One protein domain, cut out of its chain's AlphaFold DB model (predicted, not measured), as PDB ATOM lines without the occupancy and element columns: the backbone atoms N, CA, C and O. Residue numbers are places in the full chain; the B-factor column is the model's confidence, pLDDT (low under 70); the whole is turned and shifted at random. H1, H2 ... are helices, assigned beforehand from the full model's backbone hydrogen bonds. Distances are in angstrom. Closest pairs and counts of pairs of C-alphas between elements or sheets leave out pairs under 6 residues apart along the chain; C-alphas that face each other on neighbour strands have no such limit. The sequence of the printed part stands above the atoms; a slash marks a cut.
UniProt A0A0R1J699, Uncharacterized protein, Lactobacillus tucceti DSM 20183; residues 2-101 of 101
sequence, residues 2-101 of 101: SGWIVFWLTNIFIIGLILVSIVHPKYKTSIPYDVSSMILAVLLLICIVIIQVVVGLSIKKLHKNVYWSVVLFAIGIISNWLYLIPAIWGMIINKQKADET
ATOM      1  N   SER A   2     169.399 132.018 211.436       47.78
ATOM      2  CA  SER A   2     170.444 131.956 210.392       47.78
ATOM      3  C   SER A   2     171.824 131.478 210.893       47.78
ATOM      4  O   SER A   2     172.384 130.548 210.329       47.78
ATOM      5  N   GLY A   3     172.323 131.988 212.030       54.69
ATOM      6  CA  GLY A   3     173.631 131.575 212.573       54.69
ATOM      7  C   GLY A   3     173.731 130.102 212.999       54.69
ATOM      8  O   GLY A   3     174.801 129.515 212.908       54.69
ATOM      9  N   TRP A   4     172.617 129.478 213.401       61.34
ATOM     10  CA  TRP A   4     172.583 128.050 213.741       61.34
ATOM     11  C   TRP A   4     172.712 127.189 212.480       61.34
ATOM     12  O   TRP A   4     173.511 126.259 212.447       61.34
ATOM     13  N   ILE A   5     171.987 127.550 211.413       61.00
ATOM     14  CA  ILE A   5     172.059 126.876 210.107       61.00
ATOM     15  C   ILE A   5     173.454 127.020 209.487       61.00
ATOM     16  O   ILE A   5     174.031 126.024 209.057       61.00
ATOM     17  N   VAL A   6     174.009 128.239 209.468       60.50
ATOM     18  CA  VAL A   6     175.323 128.511 208.863       60.50
ATOM     19  C   VAL A   6     176.418 127.714 209.577       60.50
ATOM     20  O   VAL A   6     177.291 127.154 208.924       60.50
ATOM     21  N   PHE A   7     176.322 127.558 210.900       64.75
ATOM     22  CA  PHE A   7     177.284 126.785 211.684       64.75
ATOM     23  C   PHE A   7     177.195 125.266 211.444       64.75
ATOM     24  O   PHE A   7     178.230 124.603 211.344       64.75
ATOM     25  N   TRP A   8     175.989 124.701 211.298       63.81
ATOM     26  CA  TRP A   8     175.825 123.296 210.887       63.81
ATOM     27  C   TRP A   8     176.376 123.048 209.484       63.81
ATOM     28  O   TRP A   8     177.034 122.033 209.262       63.81
ATOM     29  N   LEU A   9     176.171 123.996 208.566       68.19
ATOM     30  CA  LEU A   9     176.711 123.929 207.212       68.19
ATOM     31  C   LEU A   9     178.247 123.876 207.231       68.19
ATOM     32  O   LEU A   9     178.835 123.009 206.588       68.19
ATOM     33  N   THR A  10     178.895 124.745 208.017       68.69
ATOM     34  CA  THR A  10     180.360 124.755 208.166       68.69
ATOM     35  C   THR A  10     180.882 123.456 208.788       68.69
ATOM     36  O   THR A  10     181.857 122.899 208.289       68.69
ATOM     37  N   ASN A  11     180.226 122.922 209.825       69.81
ATOM     38  CA  ASN A  11     180.656 121.668 210.462       69.81
ATOM     39  C   ASN A  11     180.479 120.444 209.555       69.81
ATOM     40  O   ASN A  11     181.370 119.600 209.499       69.81
ATOM     41  N   ILE A  12     179.375 120.365 208.805       75.75
ATOM     42  CA  ILE A  12     179.175 119.329 207.779       75.75
ATOM     43  C   ILE A  12     180.288 119.391 206.732       75.75
ATOM     44  O   ILE A  12     180.812 118.351 206.337       75.75
ATOM     45  N   PHE A  13     180.691 120.596 206.324       72.25
ATOM     46  CA  PHE A  13     181.781 120.783 205.368       72.25
ATOM     47  C   PHE A  13     183.130 120.296 205.916       72.25
ATOM     48  O   PHE A  13     183.873 119.620 205.207       72.25
ATOM     49  N   ILE A  14     183.429 120.582 207.188       73.25
ATOM     50  CA  ILE A  14     184.656 120.127 207.865       73.25
ATOM     51  C   ILE A  14     184.683 118.596 207.968       73.25
ATOM     52  O   ILE A  14     185.672 117.973 207.582       73.25
ATOM     53  N   ILE A  15     183.592 117.976 208.431       71.81
ATOM     54  CA  ILE A  15     183.479 116.511 208.534       71.81
ATOM     55  C   ILE A  15     183.599 115.865 207.148       71.81
ATOM     56  O   ILE A  15     184.307 114.869 206.987       71.81
ATOM     57  N   GLY A  16     182.952 116.451 206.137       74.69
ATOM     58  CA  GLY A  16     183.029 116.001 204.750       74.69
ATOM     59  C   GLY A  16     184.453 116.044 204.197       74.69
ATOM     60  O   GLY A  16     184.903 115.067 203.605       74.69
ATOM     61  N   LEU A  17     185.198 117.126 204.442       69.44
ATOM     62  CA  LEU A  17     186.600 117.250 204.026       69.44
ATOM     63  C   LEU A  17     187.512 116.210 204.692       69.44
ATOM     64  O   LEU A  17     188.402 115.668 204.032       69.44
ATOM     65  N   ILE A  18     187.275 115.901 205.969       69.81
ATOM     66  CA  ILE A  18     188.009 114.853 206.694       69.81
ATOM     67  C   ILE A  18     187.703 113.476 206.086       69.81
ATOM     68  O   ILE A  18     188.627 112.736 205.754       69.81
ATOM     69  N   LEU A  19     186.425 113.149 205.866       69.75
ATOM     70  CA  LEU A  19     186.003 111.885 205.246       69.75
ATOM     71  C   LEU A  19     186.570 111.710 203.833       69.75
ATOM     72  O   LEU A  19     187.113 110.655 203.513       69.75
ATOM     73  N   VAL A  20     186.485 112.744 202.994       69.56
ATOM     74  CA  VAL A  20     187.025 112.711 201.627       69.56
ATOM     75  C   VAL A  20     188.542 112.528 201.642       69.56
ATOM     76  O   VAL A  20     189.055 111.748 200.839       69.56
ATOM     77  N   SER A  21     189.249 113.165 202.582       64.06
ATOM     78  CA  SER A  21     190.700 112.986 202.747       64.06
ATOM     79  C   SER A  21     191.073 111.551 203.138       64.06
ATOM     80  O   SER A  21     192.098 111.050 202.684       64.06
ATOM     81  N   ILE A  22     190.239 110.867 203.930       67.31
ATOM     82  CA  ILE A  22     190.451 109.461 204.314       67.31
ATOM     83  C   ILE A  22     190.184 108.513 203.135       67.31
ATOM     84  O   ILE A  22     190.955 107.584 202.907       67.31
ATOM     85  N   VAL A  23     189.099 108.731 202.383       70.38
ATOM     86  CA  VAL A  23     188.699 107.840 201.277       70.38
ATOM     87  C   VAL A  23     189.589 108.033 200.041       70.38
ATOM     88  O   VAL A  23     189.852 107.076 199.317       70.38
ATOM     89  N   HIS A  24     190.088 109.250 199.804       66.06
ATOM     90  CA  HIS A  24     190.942 109.583 198.659       66.06
ATOM     91  C   HIS A  24     192.248 110.269 199.105       66.06
ATOM     92  O   HIS A  24     192.450 111.454 198.824       66.06
ATOM     93  N   PRO A  25     193.202 109.528 199.706       61.84
ATOM     94  CA  PRO A  25     194.450 110.086 200.249       61.84
ATOM     95  C   PRO A  25     195.384 110.690 199.183       61.84
ATOM     96  O   PRO A  25     196.391 111.314 199.507       61.84
ATOM     97  N   LYS A  26     195.068 110.513 197.891       55.56
ATOM     98  CA  LYS A  26     195.824 111.070 196.759       55.56
ATOM     99  C   LYS A  26     195.733 112.595 196.662       55.56
ATOM    100  O   LYS A  26     196.612 113.212 196.059       55.56
ATOM    101  N   TYR A  27     194.703 113.204 197.245       57.00
ATOM    102  CA  TYR A  27     194.607 114.652 197.357       57.00
ATOM    103  C   TYR A  27     195.314 115.079 198.641       57.00
ATOM    104  O   TYR A  27     194.796 114.863 199.733       57.00
ATOM    105  N   LYS A  28     196.508 115.676 198.511       54.78
ATOM    106  CA  LYS A  28     197.183 116.383 199.612       54.78
ATOM    107  C   LYS A  28     196.286 117.534 200.066       54.78
ATOM    108  O   LYS A  28     196.387 118.648 199.559       54.78
ATOM    109  N   THR A  29     195.382 117.266 200.991       56.03
ATOM    110  CA  THR A  29     194.747 118.304 201.793       56.03
ATOM    111  C   THR A  29     195.765 118.777 202.832       56.03
ATOM    112  O   THR A  29     196.631 118.017 203.261       56.03
ATOM    113  N   SER A  30     195.726 120.057 203.211       54.50
ATOM    114  CA  SER A  30     196.715 120.710 204.092       54.50
ATOM    115  C   SER A  30     196.738 120.188 205.539       54.50
ATOM    116  O   SER A  30     197.318 120.827 206.414       54.50
ATOM    117  N   ILE A  31     196.074 119.063 205.813       57.75
ATOM    118  CA  ILE A  31     195.936 118.463 207.134       57.75
ATOM    119  C   ILE A  31     196.957 117.320 207.217       57.75
ATOM    120  O   ILE A  31     196.894 116.405 206.393       57.75
ATOM    121  N   PRO A  32     197.913 117.355 208.164       54.09
ATOM    122  CA  PRO A  32     198.864 116.266 208.337       54.09
ATOM    123  C   PRO A  32     198.102 114.966 208.608       54.09
ATOM    124  O   PRO A  32     197.302 114.876 209.538       54.09
ATOM    125  N   TYR A  33     198.355 113.966 207.768       60.94
ATOM    126  CA  TYR A  33     197.730 112.638 207.752       60.94
ATOM    127  C   TYR A  33     198.226 111.724 208.886       60.94
ATOM    128  O   TYR A  33     198.139 110.500 208.799       60.94
ATOM    129  N   ASP A  34     198.754 112.309 209.959       71.12
ATOM    130  CA  ASP A  34     199.187 111.561 211.125       71.12
ATOM    131  C   ASP A  34     197.961 111.085 211.906       71.12
ATOM    132  O   ASP A  34     197.090 111.869 212.290       71.12
ATOM    133  N   VAL A  35     197.912 109.781 212.183       71.44
ATOM    134  CA  VAL A  35     196.801 109.130 212.899       71.44
ATOM    135  C   VAL A  35     196.550 109.792 214.263       71.44
ATOM    136  O   VAL A  35     195.408 109.925 214.694       71.44
ATOM    137  N   SER A  36     197.609 110.298 214.906       71.81
ATOM    138  CA  SER A  36     197.539 111.085 216.145       71.81
ATOM    139  C   SER A  36     196.751 112.394 215.974       71.81
ATOM    140  O   SER A  36     195.824 112.676 216.735       71.81
ATOM    141  N   SER A  37     197.054 113.159 214.921       68.44
ATOM    142  CA  SER A  37     196.354 114.405 214.579       68.44
ATOM    143  C   SER A  37     194.886 114.153 214.226       68.44
ATOM    144  O   SER A  37     194.016 114.942 214.595       68.44
ATOM    145  N   MET A  38     194.588 113.022 213.580       72.12
ATOM    146  CA  MET A  38     193.216 112.597 213.287       72.12
ATOM    147  C   MET A  38     192.423 112.285 214.563       72.12
ATOM    148  O   MET A  38     191.298 112.760 214.716       72.12
ATOM    149  N   ILE A  39     192.997 111.522 215.497       77.94
ATOM    150  CA  ILE A  39     192.342 111.184 216.772       77.94
ATOM    151  C   ILE A  39     192.057 112.451 217.586       77.94
ATOM    152  O   ILE A  39     190.954 112.616 218.113       77.94
ATOM    153  N   LEU A  40     193.021 113.371 217.644       77.06
ATOM    154  CA  LEU A  40     192.864 114.646 218.341       77.06
ATOM    155  C   LEU A  40     191.773 115.518 217.699       77.06
ATOM    156  O   LEU A  40     190.950 116.095 218.412       77.06
ATOM    157  N   ALA A  41     191.711 115.564 216.366       72.69
ATOM    158  CA  ALA A  41     190.659 116.277 215.646       72.69
ATOM    159  C   ALA A  41     189.265 115.700 215.939       72.69
ATOM    160  O   ALA A  41     188.331 116.460 216.193       72.69
ATOM    161  N   VAL A  42     189.121 114.370 215.969       76.94
ATOM    162  CA  VAL A  42     187.849 113.706 216.304       76.94
ATOM    163  C   VAL A  42     187.427 114.002 217.747       76.94
ATOM    164  O   VAL A  42     186.264 114.324 217.985       76.94
ATOM    165  N   LEU A  43     188.360 113.962 218.704       78.62
ATOM    166  CA  LEU A  43     188.093 114.313 220.105       78.62
ATOM    167  C   LEU A  43     187.613 115.761 220.259       78.62
ATOM    168  O   LEU A  43     186.607 116.011 220.927       78.62
ATOM    169  N   LEU A  44     188.288 116.710 219.604       75.62
ATOM    170  CA  LEU A  44     187.873 118.114 219.598       75.62
ATOM    171  C   LEU A  44     186.483 118.289 218.981       75.62
ATOM    172  O   LEU A  44     185.669 119.047 219.508       75.62
ATOM    173  N   LEU A  45     186.183 117.554 217.910       75.12
ATOM    174  CA  LEU A  45     184.883 117.596 217.246       75.12
ATOM    175  C   LEU A  45     183.764 117.113 218.181       75.12
ATOM    176  O   LEU A  45     182.727 117.766 218.282       75.12
ATOM    177  N   ILE A  46     183.995 116.037 218.939       77.56
ATOM    178  CA  ILE A  46     183.049 115.546 219.953       77.56
ATOM    179  C   ILE A  46     182.808 116.607 221.038       77.56
ATOM    180  O   ILE A  46     181.654 116.894 221.367       77.56
ATOM    181  N   CYS A  47     183.864 117.241 221.560       76.50
ATOM    182  CA  CYS A  47     183.729 118.339 222.524       76.50
ATOM    183  C   CYS A  47     182.909 119.507 221.962       76.50
ATOM    184  O   CYS A  47     182.022 120.024 222.647       76.50
ATOM    185  N   ILE A  48     183.160 119.895 220.708       74.00
ATOM    186  CA  ILE A  48     182.396 120.945 220.028       74.00
ATOM    187  C   ILE A  48     180.919 120.546 219.952       74.00
ATOM    188  O   ILE A  48     180.063 121.343 220.330       74.00
ATOM    189  N   VAL A  49     180.600 119.311 219.554       77.06
ATOM    190  CA  VAL A  49     179.213 118.820 219.487       77.06
ATOM    191  C   VAL A  49     178.516 118.895 220.849       77.06
ATOM    192  O   VAL A  49     177.373 119.351 220.917       77.06
ATOM    193  N   ILE A  50     179.190 118.527 221.943       79.00
ATOM    194  CA  ILE A  50     178.621 118.619 223.299       79.00
ATOM    195  C   ILE A  50     178.282 120.073 223.655       79.00
ATOM    196  O   ILE A  50     177.158 120.352 224.082       79.00
ATOM    197  N   ILE A  51     179.212 121.010 223.435       75.94
ATOM    198  CA  ILE A  51     178.978 122.445 223.679       75.94
ATOM    199  C   ILE A  51     177.783 122.934 222.848       75.94
ATOM    200  O   ILE A  51     176.938 123.674 223.354       75.94
ATOM    201  N   GLN A  52     177.642 122.465 221.607       70.44
ATOM    202  CA  GLN A  52     176.514 122.827 220.746       70.44
ATOM    203  C   GLN A  52     175.174 122.293 221.255       70.44
ATOM    204  O   GLN A  52     174.184 123.027 221.227       70.44
ATOM    205  N   VAL A  53     175.110 121.065 221.774       79.56
ATOM    206  CA  VAL A  53     173.884 120.546 222.408       79.56
ATOM    207  C   VAL A  53     173.472 121.443 223.578       79.56
ATOM    208  O   VAL A  53     172.297 121.798 223.702       79.56
ATOM    209  N   VAL A  54     174.436 121.881 224.392       78.19
ATOM    210  CA  VAL A  54     174.188 122.795 225.518       78.19
ATOM    211  C   VAL A  54     173.697 124.164 225.036       78.19
ATOM    212  O   VAL A  54     172.728 124.689 225.588       78.19
ATOM    213  N   VAL A  55     174.292 124.725 223.979       76.44
ATOM    214  CA  VAL A  55     173.851 125.987 223.353       76.44
ATOM    215  C   VAL A  55     172.430 125.863 222.803       76.44
ATOM    216  O   VAL A  55     171.581 126.706 223.093       76.44
ATOM    217  N   GLY A  56     172.127 124.791 222.068       74.12
ATOM    218  CA  GLY A  56     170.792 124.541 221.521       74.12
ATOM    219  C   GLY A  56     169.730 124.391 222.616       74.12
ATOM    220  O   GLY A  56     168.647 124.976 222.522       74.12
ATOM    221  N   LEU A  57     170.051 123.673 223.697       78.38
ATOM    222  CA  LEU A  57     169.182 123.565 224.873       78.38
ATOM    223  C   LEU A  57     168.982 124.914 225.568       78.38
ATOM    224  O   LEU A  57     167.861 125.222 225.978       78.38
ATOM    225  N   SER A  58     170.036 125.720 225.662       76.00
ATOM    226  CA  SER A  58     170.004 127.044 226.284       76.00
ATOM    227  C   SER A  58     169.144 128.023 225.478       76.00
ATOM    228  O   SER A  58     168.325 128.723 226.065       76.00
ATOM    229  N   ILE A  59     169.221 128.001 224.141       75.19
ATOM    230  CA  ILE A  59     168.323 128.775 223.264       75.19
ATOM    231  C   ILE A  59     166.875 128.294 223.417       75.19
ATOM    232  O   ILE A  59     165.961 129.103 223.563       75.19
ATOM    233  N   LYS A  60     166.639 126.976 223.437       75.31
ATOM    234  CA  LYS A  60     165.282 126.420 223.586       75.31
ATOM    235  C   LYS A  60     164.656 126.761 224.945       75.31
ATOM    236  O   LYS A  60     163.446 126.955 225.032       75.31
ATOM    237  N   LYS A  61     165.460 126.818 226.009       75.56
ATOM    238  CA  LYS A  61     165.013 127.144 227.376       75.56
ATOM    239  C   LYS A  61     165.159 128.624 227.741       75.56
ATOM    240  O   LYS A  61     164.810 128.996 228.860       75.56
ATOM    241  N   LEU A  62     165.586 129.464 226.800       74.81
ATOM    242  CA  LEU A  62     165.864 130.884 227.011       74.81
ATOM    243  C   LEU A  62     164.666 131.645 227.597       74.81
ATOM    244  O   LEU A  62     164.833 132.474 228.479       74.81
ATOM    245  N   HIS A  63     163.450 131.311 227.156       71.06
ATOM    246  CA  HIS A  63     162.209 131.972 227.583       71.06
ATOM    247  C   HIS A  63     161.612 131.437 228.894       71.06
ATOM    248  O   HIS A  63     160.565 131.924 229.327       71.06
ATOM    249  N   LYS A  64     162.207 130.385 229.476       72.88
ATOM    250  CA  LYS A  64     161.709 129.756 230.708       72.88
ATOM    251  C   LYS A  64     162.415 130.261 231.956       72.88
ATOM    252  O   LYS A  64     161.811 130.220 233.020       72.88
ATOM    253  N   ASN A  65     163.695 130.619 231.863       74.88
ATOM    254  CA  ASN A  65     164.464 130.990 233.043       74.88
ATOM    255  C   ASN A  65     165.712 131.807 232.685       74.88
ATOM    256  O   ASN A  65     166.417 131.465 231.731       74.88
ATOM    257  N   VAL A  66     166.028 132.816 233.501       77.69
ATOM    258  CA  VAL A  66     167.178 133.724 233.310       77.69
ATOM    259  C   VAL A  66     168.506 132.963 233.304       77.69
ATOM    260  O   VAL A  66     169.407 133.307 232.538       77.69
ATOM    261  N   TYR A  67     168.615 131.884 234.089       80.00
ATOM    262  CA  TYR A  67     169.828 131.062 234.175       80.00
ATOM    263  C   TYR A  67     170.333 130.589 232.803       80.00
ATOM    264  O   TYR A  67     171.537 130.597 232.556       80.00
ATOM    265  N   TRP A  68     169.436 130.237 231.876       79.75
ATOM    266  CA  TRP A  68     169.831 129.754 230.547       79.75
ATOM    267  C   TRP A  68     170.392 130.865 229.658       79.75
ATOM    268  O   TRP A  68     171.293 130.603 228.863       79.75
ATOM    269  N   SER A  69     169.923 132.105 229.820       80.06
ATOM    270  CA  SER A  69     170.501 133.264 229.134       80.06
ATOM    271  C   SER A  69     171.912 133.577 229.638       80.06
ATOM    272  O   SER A  69     172.774 133.913 228.832       80.06
ATOM    273  N   VAL A  70     172.176 133.400 230.938       82.19
ATOM    274  CA  VAL A  70     173.517 133.578 231.529       82.19
ATOM    275  C   VAL A  70     174.484 132.491 231.056       82.19
ATOM    276  O   VAL A  70     175.612 132.796 230.675       82.19
ATOM    277  N   VAL A  71     174.036 131.232 231.001       80.12
ATOM    278  CA  VAL A  71     174.838 130.125 230.450       80.12
ATOM    279  C   VAL A  71     175.176 130.381 228.979       80.12
ATOM    280  O   VAL A  71     176.331 130.239 228.580       80.12
ATOM    281  N   LEU A  72     174.202 130.825 228.178       82.06
ATOM    282  CA  LEU A  72     174.429 131.168 226.772       82.06
ATOM    283  C   LEU A  72     175.405 132.347 226.615       82.06
ATOM    284  O   LEU A  72     176.219 132.350 225.694       82.06
ATOM    285  N   PHE A  73     175.352 133.321 227.526       82.06
ATOM    286  CA  PHE A  73     176.257 134.469 227.549       82.06
ATOM    287  C   PHE A  73     177.698 134.052 227.850       82.06
ATOM    288  O   PHE A  73     178.606 134.426 227.111       82.06
ATOM    289  N   ALA A  74     177.904 133.215 228.870       82.56
ATOM    290  CA  ALA A  74     179.222 132.676 229.203       82.56
ATOM    291  C   ALA A  74     179.818 131.882 228.028       82.56
ATOM    292  O   ALA A  74     180.979 132.075 227.667       82.56
ATOM    293  N   ILE A  75     179.004 131.049 227.367       80.44
ATOM    294  CA  ILE A  75     179.436 130.311 226.174       80.44
ATOM    295  C   ILE A  75     179.727 131.265 225.003       80.44
ATOM    296  O   ILE A  75     180.666 131.031 224.247       80.44
ATOM    297  N   GLY A  76     178.975 132.359 224.861       77.94
ATOM    298  CA  GLY A  76     179.225 133.378 223.839       77.94
ATOM    299  C   GLY A  76     180.542 134.131 224.013       77.94
ATOM    300  O   GLY A  76     181.191 134.435 223.017       77.94
ATOM    301  N   ILE A  77     180.987 134.361 225.251       80.62
ATOM    302  CA  ILE A  77     182.309 134.949 225.524       80.62
ATOM    303  C   ILE A  77     183.435 133.968 225.169       80.62
ATOM    304  O   ILE A  77     184.444 134.372 224.602       80.62
ATOM    305  N   ILE A  78     183.267 132.684 225.497       76.56
ATOM    306  CA  ILE A  78     184.330 131.674 225.357       76.56
ATOM    307  C   ILE A  78     184.441 131.151 223.920       76.56
ATOM    308  O   ILE A  78     185.540 130.898 223.436       76.56
ATOM    309  N   SER A  79     183.308 130.936 223.249       70.44
ATOM    310  CA  SER A  79     183.260 130.231 221.967       70.44
ATOM    311  C   SER A  79     183.087 131.171 220.782       70.44
ATOM    312  O   SER A  79     183.881 131.126 219.844       70.44
ATOM    313  N   ASN A  80     182.028 131.984 220.774       67.62
ATOM    314  CA  ASN A  80     181.720 132.831 219.628       67.62
ATOM    315  C   ASN A  80     180.795 133.986 220.013       67.62
ATOM    316  O   ASN A  80     179.696 133.769 220.535       67.62
ATOM    317  N   TRP A  81     181.198 135.201 219.633       71.50
ATOM    318  CA  TRP A  81     180.438 136.429 219.853       71.50
ATOM    319  C   TRP A  81     179.009 136.355 219.292       71.50
ATOM    320  O   TRP A  81     178.097 136.971 219.843       71.50
ATOM    321  N   LEU A  82     178.755 135.555 218.247       70.88
ATOM    322  CA  LEU A  82     177.404 135.364 217.706       70.88
ATOM    323  C   LEU A  82     176.397 134.840 218.740       70.88
ATOM    324  O   LEU A  82     175.210 135.144 218.627       70.88
ATOM    325  N   TYR A  83     176.836 134.068 219.741       73.12
ATOM    326  CA  TYR A  83     175.945 133.553 220.784       73.12
ATOM    327  C   TYR A  83     175.589 134.605 221.844       73.12
ATOM    328  O   TYR A  83     174.626 134.411 222.588       73.12
ATOM    329  N   LEU A  84     176.280 135.751 221.876       76.25
ATOM    330  CA  LEU A  84     175.936 136.862 222.766       76.25
ATOM    331  C   LEU A  84     174.611 137.518 222.378       76.25
ATOM    332  O   LEU A  84     173.849 137.913 223.254       76.25
ATOM    333  N   ILE A  85     174.296 137.581 221.082       77.12
ATOM    334  CA  ILE A  85     173.056 138.193 220.586       77.12
ATOM    335  C   ILE A  85     171.811 137.499 221.175       77.12
ATOM    336  O   ILE A  85     171.020 138.170 221.842       77.12
ATOM    337  N   PRO A  86     171.616 136.172 221.008       73.56
ATOM    338  CA  PRO A  86     170.485 135.483 221.624       73.56
ATOM    339  C   PRO A  86     170.558 135.483 223.157       73.56
ATOM    340  O   PRO A  86     169.515 135.441 223.804       73.56
ATOM    341  N   ALA A  87     171.749 135.564 223.756       81.06
ATOM    342  CA  ALA A  87     171.894 135.601 225.208       81.06
ATOM    343  C   ALA A  87     171.355 136.912 225.799       81.06
ATOM    344  O   ALA A  87     170.517 136.879 226.701       81.06
ATOM    345  N   ILE A  88     171.777 138.052 225.244       80.19
ATOM    346  CA  ILE A  88     171.325 139.392 225.643       80.19
ATOM    347  C   ILE A  88     169.820 139.532 225.400       80.19
ATOM    348  O   ILE A  88     169.089 139.974 226.284       80.19
ATOM    349  N   TRP A  89     169.338 139.073 224.242       79.88
ATOM    350  CA  TRP A  89     167.908 139.061 223.925       79.88
ATOM    351  C   TRP A  89     167.085 138.280 224.960       79.88
ATOM    352  O   TRP A  89     166.052 138.751 225.435       79.88
ATOM    353  N   GLY A  90     167.573 137.106 225.367       78.06
ATOM    354  CA  GLY A  90     166.942 136.297 226.408       78.06
ATOM    355  C   GLY A  90     166.889 136.975 227.775       78.06
ATOM    356  O   GLY A  90     165.879 136.870 228.469       78.06
ATOM    357  N   MET A  91     167.943 137.703 228.151       81.31
ATOM    358  CA  MET A  91     167.960 138.463 229.405       81.31
ATOM    359  C   MET A  91     166.946 139.609 229.394       81.31
ATOM    360  O   MET A  91     166.256 139.798 230.392       81.31
ATOM    361  N   ILE A  92     166.823 140.336 228.276       81.81
ATOM    362  CA  ILE A  92     165.869 141.447 228.134       81.81
ATOM    363  C   ILE A  92     164.431 140.942 228.293       81.81
ATOM    364  O   ILE A  92     163.687 141.476 229.111       81.81
ATOM    365  N   ILE A  93     164.059 139.869 227.585       80.12
ATOM    366  CA  ILE A  93     162.696 139.311 227.650       80.12
ATOM    367  C   ILE A  93     162.364 138.792 229.051       80.12
ATOM    368  O   ILE A  93     161.252 138.982 229.541       80.12
ATOM    369  N   ASN A  94     163.309 138.117 229.706       79.06
ATOM    370  CA  ASN A  94     163.063 137.600 231.049       79.06
ATOM    371  C   ASN A  94     162.985 138.720 232.098       79.06
ATOM    372  O   ASN A  94     162.253 138.563 233.068       79.06
ATOM    373  N   LYS A  95     163.690 139.845 231.899       76.38
ATOM    374  CA  LYS A  95     163.520 141.048 232.727       76.38
ATOM    375  C   LYS A  95     162.136 141.670 232.547       76.38
ATOM    376  O   LYS A  95     161.475 141.913 233.544       76.38
ATOM    377  N   GLN A  96     161.671 141.831 231.308       75.50
ATOM    378  CA  GLN A  96     160.325 142.354 231.033       75.50
ATOM    379  C   GLN A  96     159.233 141.507 231.698       75.50
ATOM    380  O   GLN A  96     158.357 142.046 232.358       75.50
ATOM    381  N   LYS A  97     159.338 140.174 231.623       71.56
ATOM    382  CA  LYS A  97     158.403 139.273 232.316       71.56
ATOM    383  C   LYS A  97     158.426 139.382 233.840       71.56
ATOM    384  O   LYS A  97     157.425 139.049 234.456       71.56
ATOM    385  N   ALA A  98     159.563 139.742 234.432       70.56
ATOM    386  CA  ALA A  98     159.688 139.898 235.878       70.56
ATOM    387  C   ALA A  98     159.137 141.246 236.365       70.56
ATOM    388  O   ALA A  98     158.686 141.322 237.499       70.56
ATOM    389  N   ASP A  99     159.163 142.281 235.519       67.62
ATOM    390  CA  ASP A  99     158.603 143.603 235.830       67.62
ATOM    391  C   ASP A  99     157.070 143.662 235.615       67.62
ATOM    392  O   ASP A  99     156.406 144.547 236.146       67.62
ATOM    393  N   GLU A 100     156.499 142.728 234.841       60.72
ATOM    394  CA  GLU A 100     155.052 142.599 234.576       60.72
ATOM    395  C   GLU A 100     154.277 141.766 235.625       60.72
ATOM    396  O   GLU A 100     153.052 141.653 235.530       60.72
ATOM    397  N   THR A 101     154.968 141.177 236.607       53.19
ATOM    398  CA  THR A 101     154.398 140.372 237.713       53.19
ATOM    399  C   THR A 101     154.602 141.036 239.060       53.19
ATOM    400  O   THR A 101     153.647 141.019 239.866       53.19
TER     401      THR A 101
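AT A GLANCE: This is residues 2 to 101 of the 101 residues of an uncharacterized protein of Lactobacillus tucceti DSM 20183 (UniProt A0A0R1J699). A long, loose rod of four helices: H1 runs to one end, a long link folds back, and H2 returns near H1 towards the middle of the rod, where its last residues, 55 to 61, meet H3 of the hairpin of H3 and H4, and the last residues of H4 with Thr 101 make the other end. The 100 printed residues, all helix in class, have no named strand; the radius of gyration of the C-alphas is 18.2 A and the spans are 65 by 24 by 17 A.

IN THESE COORDINATES: H1, residues 2 to 23, begins at C-alpha (170.444, 131.956, 210.392) and is 31.6 A long. H2, residues 35 to 61, is 39.3 A long; H3, residues 66 to 78, 19.0 A. H4, residues 81 to 99, is 28.0 A long and ends at C-alpha (158.603, 143.603, 235.830).

HOW THE PARTS SIT: H2, H3 and H4 form an up and down bundle, each running against the one before. H2 touches H3 with residues 55 to 61 alone, in a hairpin at a shallow tilt of 31 degrees; the closest C-alphas, of Ser 58 and Trp 68, are 5.1 A apart. H3 and H4, also a hairpin, touch at 19 degrees, closest at the C-alphas of Gly 76 and Tyr 83, 4.5 A. H1 is near H2 and apart from H3. Each O i to N i+4 pair is within hydrogen-bond range in H1, H2 and H3, and 13 of 15 in H4.

THE WHOLE: The farthest C-alphas, of Lys 26 and Thr 101, are 65.2 A apart. The printed part has no cut; the link H1 to H2 is long. Mean pLDDT of the printed part is 71.9, with 31 residues under 70, among them 2 to 11 and 24 to 33.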